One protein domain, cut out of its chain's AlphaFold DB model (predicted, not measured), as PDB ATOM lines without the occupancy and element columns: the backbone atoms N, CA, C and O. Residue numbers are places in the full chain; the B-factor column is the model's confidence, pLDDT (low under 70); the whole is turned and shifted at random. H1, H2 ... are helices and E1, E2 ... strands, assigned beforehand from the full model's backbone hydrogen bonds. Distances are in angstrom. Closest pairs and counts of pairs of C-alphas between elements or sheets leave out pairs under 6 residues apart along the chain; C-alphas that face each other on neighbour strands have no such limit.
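AT A GLANCE: This is residues 233 to 289 of the 296 residues of an uncharacterized protein of Candidatus Diapherotrites archaeon (UniProt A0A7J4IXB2). What shape does the printed part have? It is a long, strongly twisted sheet of three strands, the hairpin E1 and E2 with the shorter E3 beside E2, and one helix, H1, packs across the end of the sheet where E1 begins and E2 ends. A long link, residues 268 to 282, leads from H1 back to E3, and its residues 274 to 275 pair with E3. What is it made of? The 57 printed residues hold three named strands and one named helix in the order E1, E2, H1, E3; the sheet's order is E1, E2, E3, all antiparallel, and the class is mixed, helices and strands. How large is it? It is compact, with a radius of gyration of the C-alphas of 10.4 A and spans of 31 by 24 by 15 A.

HOW THE PARTS SIT: How do the first two strands pair? E1, residues 233 to 242, and E2, residues 245 to 253, form an antiparallel hairpin with 155 degrees between their directions; N 237 and O 249 are 2.7 A apart, within hydrogen-bond range. E1 bends by 52 degrees at residue 238. Where is H1? H1, residues 258 to 267, is on one face of the sheet, two layers, a helix layer over a strand layer, at a height over the sheet of 7.5 A; every O i to N i+4 pair in it is within hydrogen-bond range. It runs across the strands, at 79 degrees to E2 on the local plane, with the C-alphas of Cys 252 and Cys 261 the closest of E2 and H1 at 5.5 A. What is beside E2 on its other side? E3, residues 283 to 288, is its antiparallel neighbour at 152 degrees, with N 250 and O 284 2.8 A apart, within hydrogen-bond range. H1 lies over E2 and only just over E3, on which 3 of its C-alphas fall; the closest C-alphas of H1 and E3, those of Ala 258 and Met 283, are 5.9 A apart.

IN THESE COORDINATES: Where does E1 begin? C-alpha 233 stands at (121.902, 117.633, 133.487), and E1 is 23.2 A long from first to last C-alpha. How long are E2 and H1? E2 measures 25.8 A, and H1 14.5 A from C-alpha 258 at (117.537, 125.322, 140.367). Where does E3 end? It ends at C-alpha 288, (103.988, 120.821, 126.464), after 16.5 A.

THE WHOLE: How far does it reach? The two C-alphas farthest apart, those of Gly 244 and Gly 254, are 31.8 A apart. Which links are long? The link from H1 to E3, 15 residues, is long; those from E1 to E2 and from E2 to H1 are tight, and the printed part has no cut. Where is confidence low? The mean pLDDT of the printed part is 81.4, and residues 276 to 282 are under 70.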
ATOM      1  N   ALA A 233     123.187 118.191 133.900       87.50
ATOM      2  CA  ALA A 233     121.902 117.633 133.487       87.50
ATOM      3  C   ALA A 233     122.018 116.102 133.428       87.50
ATOM      4  O   ALA A 233     123.009 115.581 132.918       87.50
ATOM      5  N   VAL A 234     121.048 115.377 133.993       88.94
ATOM      6  CA  VAL A 234     121.149 113.909 134.121       88.94
ATOM      7  C   VAL A 234     120.043 113.192 133.377       88.94
ATOM      8  O   VAL A 234     120.320 112.344 132.533       88.94
ATOM      9  N   ALA A 235     118.789 113.490 133.702       85.31
ATOM     10  CA  ALA A 235     117.674 112.717 133.182       85.31
ATOM     11  C   ALA A 235     116.413 113.558 133.026       85.31
ATOM     12  O   ALA A 235     116.127 114.453 133.826       85.31
ATOM     13  N   LYS A 236     115.626 113.193 132.012       82.31
ATOM     14  CA  LYS A 236     114.207 113.532 131.943       82.31
ATOM     15  C   LYS A 236     113.496 112.712 133.027       82.31
ATOM     16  O   LYS A 236     113.617 111.488 133.054       82.31
ATOM     17  N   GLY A 237     112.850 113.401 133.957       81.81
ATOM     18  CA  GLY A 237     112.057 112.822 135.032       81.81
ATOM     19  C   GLY A 237     110.660 112.442 134.550       81.81
ATOM     20  O   GLY A 237     110.473 111.993 133.417       81.81
ATOM     21  N   ARG A 238     109.662 112.591 135.422       84.31
ATOM     22  CA  ARG A 238     108.279 112.246 135.084       84.31
ATOM     23  C   ARG A 238     107.608 113.389 134.328       84.31
ATOM     24  O   ARG A 238     107.888 114.558 134.576       84.31
ATOM     25  N   THR A 239     106.692 113.037 133.432       85.69
ATOM     26  CA  THR A 239     105.741 113.992 132.865       85.69
ATOM     27  C   THR A 239     104.459 113.925 133.686       85.69
ATOM     28  O   THR A 239     103.862 112.855 133.802       85.69
ATOM     29  N   ILE A 240     104.046 115.045 134.275       85.88
ATOM     30  CA  ILE A 240     102.814 115.152 135.066       85.88
ATOM     31  C   ILE A 240     101.822 116.096 134.390       85.88
ATOM     32  O   ILE A 240     102.212 117.016 133.674       85.88
ATOM     33  N   THR A 241     100.531 115.873 134.617       85.75
ATOM     34  CA  THR A 241      99.476 116.775 134.149       85.75
ATOM     35  C   THR A 241      99.101 117.739 135.266       85.75
ATOM     36  O   THR A 241      98.591 117.317 136.302       85.75
ATOM     37  N   GLU A 242      99.305 119.035 135.047       83.94
ATOM     38  CA  GLU A 242      98.936 120.082 135.998       83.94
ATOM     39  C   GLU A 242      98.269 121.239 135.251       83.94
ATOM     40  O   GLU A 242      98.772 121.725 134.239       83.94
ATOM     41  N   THR A 243      97.098 121.684 135.714       83.94
ATOM     42  CA  THR A 243      96.345 122.811 135.114       83.94
ATOM     43  C   THR A 243      96.082 122.693 133.598       83.94
ATOM     44  O   THR A 243      96.029 123.692 132.885       83.94
ATOM     45  N   GLY A 244      95.903 121.471 133.081       83.19
ATOM     46  CA  GLY A 244      95.649 121.231 131.651       83.19
ATOM     47  C   GLY A 244      96.893 121.332 130.759       83.19
ATOM     48  O   GLY A 244      96.766 121.469 129.543       83.19
ATOM     49  N   ARG A 245      98.091 121.273 131.348       84.25
ATOM     50  CA  ARG A 245      99.379 121.229 130.646       84.25
ATOM     51  C   ARG A 245     100.190 120.025 131.105       84.25
ATOM     52  O   ARG A 245     100.002 119.532 132.216       84.25
ATOM     53  N   CYS A 246     101.099 119.578 130.249       85.75
ATOM     54  CA  CYS A 246     102.076 118.557 130.592       85.75
ATOM     55  C   CYS A 246     103.343 119.231 131.092       85.75
ATOM     56  O   CYS A 246     103.943 120.008 130.358       85.75
ATOM     57  N   LEU A 247     103.737 118.945 132.327       86.44
ATOM     58  CA  LEU A 247     104.995 119.391 132.907       86.44
ATOM     59  C   LEU A 247     105.969 118.221 132.888       86.44
ATOM     60  O   LEU A 247     105.777 117.234 133.593       86.44
ATOM     61  N   THR A 248     107.004 118.325 132.068       86.50
ATOM     62  CA  THR A 248     108.112 117.375 132.065       86.50
ATOM     63  C   THR A 248     109.163 117.822 133.067       86.50
ATOM     64  O   THR A 248     109.710 118.914 132.929       86.50
ATOM     65  N   GLU A 249     109.491 116.964 134.027       88.69
ATOM     66  CA  GLU A 249     110.612 117.175 134.940       88.69
ATOM     67  C   GLU A 249     111.958 116.982 134.235       88.69
ATOM     68  O   GLU A 249     112.176 116.018 133.503       88.69
ATOM     69  N   HIS A 250     112.899 117.866 134.525       88.44
ATOM     70  CA  HIS A 250     114.280 117.798 134.075       88.44
ATOM     71  C   HIS A 250     115.192 117.862 135.302       88.44
ATOM     72  O   HIS A 250     115.229 118.870 136.006       88.44
ATOM     73  N   LEU A 251     115.881 116.753 135.588       88.75
ATOM     74  CA  LEU A 251     116.664 116.548 136.807       88.75
ATOM     75  C   LEU A 251     118.137 116.893 136.589       88.75
ATOM     76  O   LEU A 251     118.704 116.599 135.529       88.75
ATOM     77  N   CYS A 252     118.767 117.436 137.627       87.62
ATOM     78  CA  CYS A 252     120.203 117.671 137.650       87.62
ATOM     79  C   CYS A 252     120.869 117.121 138.916       87.62
ATOM     80  O   CYS A 252     120.288 117.097 140.001       87.62
ATOM     81  N   GLU A 253     122.126 116.708 138.781       88.06
ATOM     82  CA  GLU A 253     122.976 116.274 139.891       88.06
ATOM     83  C   GLU A 253     124.080 117.293 140.137       88.06
ATOM     84  O   GLU A 253     124.551 117.923 139.199       88.06
ATOM     85  N   GLY A 254     124.496 117.437 141.398       84.00
ATOM     86  CA  GLY A 254     125.607 118.313 141.783       84.00
ATOM     87  C   GLY A 254     125.326 119.814 141.671       84.00
ATOM     88  O   GLY A 254     126.244 120.603 141.867       84.00
ATOM     89  N   CYS A 255     124.081 120.202 141.385       84.50
ATOM     90  CA  CYS A 255     123.622 121.587 141.436       84.50
ATOM     91  C   CYS A 255     123.162 121.938 142.857       84.50
ATOM     92  O   CYS A 255     122.470 121.154 143.518       84.50
ATOM     93  N   GLU A 256     123.554 123.108 143.331       80.88
ATOM     94  CA  GLU A 256     123.122 123.695 144.593       80.88
ATOM     95  C   GLU A 256     121.779 124.419 144.432       80.88
ATOM     96  O   GLU A 256     120.949 124.385 145.341       80.88
ATOM     97  N   PHE A 257     121.516 124.979 143.246       80.25
ATOM     98  CA  PHE A 257     120.312 125.764 142.972       80.25
ATOM     99  C   PHE A 257     119.624 125.370 141.660       80.25
ATOM    100  O   PHE A 257     120.244 124.891 140.709       80.25
ATOM    101  N   ALA A 258     118.321 125.639 141.561       80.69
ATOM    102  CA  ALA A 258     117.537 125.322 140.367       80.69
ATOM    103  C   ALA A 258     117.971 126.089 139.103       80.69
ATOM    104  O   ALA A 258     117.876 125.563 137.994       80.69
ATOM    105  N   PHE A 259     118.471 127.325 139.242       80.94
ATOM    106  CA  PHE A 259     118.952 128.107 138.094       80.94
ATOM    107  C   PHE A 259     120.192 127.470 137.447       80.94
ATOM    108  O   PHE A 259     120.377 127.569 136.232       80.94
ATOM    109  N   GLU A 260     121.024 126.789 138.238       83.50
ATOM    110  CA  GLU A 260     122.183 126.053 137.735       83.50
ATOM    111  C   GLU A 260     121.722 124.873 136.880       83.50
ATOM    112  O   GLU A 260     122.213 124.674 135.770       83.50
ATOM    113  N   CYS A 261     120.703 124.153 137.358       85.50
ATOM    114  CA  CYS A 261     120.069 123.081 136.601       85.50
ATOM    115  C   CYS A 261     119.444 123.598 135.297       85.50
ATOM    116  O   CYS A 261     119.643 123.009 134.235       85.50
ATOM    117  N   SER A 262     118.751 124.741 135.356       86.06
ATOM    118  CA  SER A 262     118.193 125.403 134.172       86.06
ATOM    119  C   SER A 262     119.270 125.720 133.136       86.06
ATOM    120  O   SER A 262     119.120 125.393 131.960       86.06
ATOM    121  N   SER A 263     120.396 126.280 133.587       84.88
ATOM    122  CA  SER A 263     121.522 126.636 132.720       84.88
ATOM    123  C   SER A 263     122.093 125.413 131.992       84.88
ATOM    124  O   SER A 263     122.334 125.487 130.790       84.88
ATOM    125  N   ARG A 264     122.223 124.263 132.675       88.12
ATOM    126  CA  ARG A 264     122.683 123.009 132.051       88.12
ATOM    127  C   ARG A 264     121.717 122.461 131.008       88.12
ATOM    128  O   ARG A 264     122.154 122.008 129.961       88.12
ATOM    129  N   TRP A 265     120.410 122.531 131.243       88.25
ATOM    130  CA  TRP A 265     119.438 122.098 130.236       88.25
ATOM    131  C   TRP A 265     119.371 123.040 129.026       88.25
ATOM    132  O   TRP A 265     119.182 122.559 127.910       88.25
ATOM    133  N   ILE A 266     119.610 124.345 129.214       86.12
ATOM    134  CA  ILE A 266     119.735 125.314 128.112       86.12
ATOM    135  C   ILE A 266     120.945 124.994 127.227       86.12
ATOM    136  O   ILE A 266     120.829 125.083 126.003       86.12
ATOM    137  N   GLU A 267     122.075 124.596 127.818       84.69
ATOM    138  CA  GLU A 267     123.255 124.116 127.077       84.69
ATOM    139  C   GLU A 267     122.929 122.869 126.230       84.69
ATOM    140  O   GLU A 267     123.385 122.768 125.094       84.69
ATOM    141  N   GLU A 268     122.057 121.985 126.729       87.44
ATOM    142  CA  GLU A 268     121.524 120.812 126.010       87.44
ATOM    143  C   GLU A 268     120.386 121.156 125.017       87.44
ATOM    144  O   GLU A 268     119.753 120.274 124.436       87.44
ATOM    145  N   GLY A 269     120.093 122.445 124.806       88.06
ATOM    146  CA  GLY A 269     119.086 122.923 123.851       88.06
ATOM    147  C   GLY A 269     117.641 122.903 124.358       88.06
ATOM    148  O   GLY A 269     116.719 123.199 123.594       88.06
ATOM    149  N   ILE A 270     117.421 122.602 125.636       86.62
ATOM    150  CA  ILE A 270     116.103 122.597 126.276       86.62
ATOM    151  C   ILE A 270     115.925 123.894 127.060       86.62
ATOM    152  O   ILE A 270     116.754 124.235 127.891       86.62
ATOM    153  N   ARG A 271     114.836 124.635 126.827       87.06
ATOM    154  CA  ARG A 271     114.527 125.871 127.568       87.06
ATOM    155  C   ARG A 271     113.460 125.589 128.625       87.06
ATOM    156  O   ARG A 271     112.293 125.487 128.254       87.06
ATOM    157  N   PRO A 272     113.823 125.454 129.909       83.88
ATOM    158  CA  PRO A 272     112.842 125.240 130.958       83.88
ATOM    159  C   PRO A 272     112.032 126.514 131.195       83.88
ATOM    160  O   PRO A 272     112.562 127.624 131.138       83.88
ATOM    161  N   GLU A 273     110.745 126.351 131.466       83.19
ATOM    162  CA  GLU A 273     109.787 127.455 131.588       83.19
ATOM    163  C   GLU A 273     109.442 127.762 133.048       83.19
ATOM    164  O   GLU A 273     108.951 128.849 133.353       83.19
ATOM    165  N   SER A 274     109.733 126.839 133.968       80.38
ATOM    166  CA  SER A 274     109.607 127.078 135.404       80.38
ATOM    167  C   SER A 274     110.629 126.298 136.233       80.38
ATOM    168  O   SER A 274     111.152 125.254 135.834       80.38
ATOM    169  N   ILE A 275     110.918 126.844 137.414       77.56
ATOM    170  CA  ILE A 275     111.732 126.228 138.465       77.56
ATOM    171  C   ILE A 275     110.792 125.472 139.410       77.56
ATOM    172  O   ILE A 275     109.722 125.985 139.744       77.56
ATOM    173  N   GLY A 276     111.168 124.258 139.822       64.50
ATOM    174  CA  GLY A 276     110.363 123.483 140.764       64.50
ATOM    175  C   GLY A 276     110.259 124.118 142.142       64.50
ATOM    176  O   GLY A 276     111.140 124.869 142.537       64.50
ATOM    177  N   GLY A 277     109.150 123.833 142.834       55.94
ATOM    178  CA  GLY A 277     108.559 124.608 143.937       55.94
ATOM    179  C   GLY A 277     109.376 124.841 145.216       55.94
ATOM    180  O   GLY A 277     108.799 125.276 146.206       55.94
ATOM    181  N   ASP A 278     110.686 124.607 145.209       57.28
ATOM    182  CA  ASP A 278     111.606 125.076 146.240       57.28
ATOM    183  C   ASP A 278     112.897 125.590 145.574       57.28
ATOM    184  O   ASP A 278     113.382 124.998 144.613       57.28
ATOM    185  N   ALA A 279     113.488 126.684 146.058       49.16
ATOM    186  CA  ALA A 279     114.689 127.279 145.449       49.16
ATOM    187  C   ALA A 279     115.910 126.328 145.467       49.16
ATOM    188  O   ALA A 279     116.865 126.504 144.705       49.16
ATOM    189  N   THR A 280     115.846 125.300 146.320       51.50
ATOM    190  CA  THR A 280     116.810 124.197 146.448       51.50
ATOM    191  C   THR A 280     116.466 122.977 145.582       51.50
ATOM    192  O   THR A 280     117.251 122.028 145.504       51.50
ATOM    193  N   ALA A 281     115.305 122.970 144.920       59.25
ATOM    194  CA  ALA A 281     114.877 121.868 144.078       59.25
ATOM    195  C   ALA A 281     115.799 121.775 142.854       59.25
ATOM    196  O   ALA A 281     115.862 122.667 142.010       59.25
ATOM    197  N   ARG A 282     116.532 120.664 142.748       69.50
ATOM    198  CA  ARG A 282     117.477 120.358 141.657       69.50
ATOM    199  C   ARG A 282     116.757 119.932 140.372       69.50
ATOM    200  O   ARG A 282     117.150 118.965 139.717       69.50
ATOM    201  N   MET A 283     115.654 120.606 140.061       77.44
ATOM    202  CA  MET A 283     114.754 120.251 138.978       77.44
ATOM    203  C   MET A 283     114.129 121.486 138.334       77.44
ATOM    204  O   MET A 283     113.796 122.470 138.999       77.44
ATOM    205  N   VAL A 284     113.945 121.399 137.024       84.31
ATOM    206  CA  VAL A 284     113.259 122.401 136.205       84.31
ATOM    207  C   VAL A 284     112.171 121.728 135.379       84.31
ATOM    208  O   VAL A 284     112.211 120.513 135.181       84.31
ATOM    209  N   TYR A 285     111.188 122.496 134.919       82.62
ATOM    210  CA  TYR A 285     110.061 121.969 134.157       82.62
ATOM    211  C   TYR A 285     110.006 122.553 132.749       82.62
ATOM    212  O   TYR A 285     110.251 123.743 132.539       82.62
ATOM    213  N   VAL A 286     109.636 121.706 131.792       83.94
ATOM    214  CA  VAL A 286     109.298 122.092 130.415       83.94
ATOM    215  C   VAL A 286     107.827 121.779 130.189       83.94
ATOM    216  O   VAL A 286     107.381 120.669 130.488       83.94
ATOM    217  N   GLN A 287     107.070 122.747 129.682       84.69
ATOM    218  CA  GLN A 287     105.656 122.593 129.389       84.69
ATOM    219  C   GLN A 287     105.453 122.107 127.955       84.69
ATOM    220  O   GLN A 287     106.108 122.545 127.010       84.69
ATOM    221  N   SER A 288     104.485 121.216 127.778       82.12
ATOM    222  CA  SER A 288     103.988 120.821 126.464       82.12
ATOM    223  C   SER A 288     102.454 120.748 126.460       82.12
ATOM    224  O   SER A 288     101.831 120.541 127.511       82.12
ATOM    225  N   PRO A 289     101.809 120.965 125.298       80.94
ATOM    226  CA  PRO A 289     100.361 120.821 125.170       80.94
ATOM    227  C   PRO A 289      99.918 119.358 125.342       80.94
ATOM    228  O   PRO A 289     100.685 118.433 125.081       80.94
TER     229      PRO A 289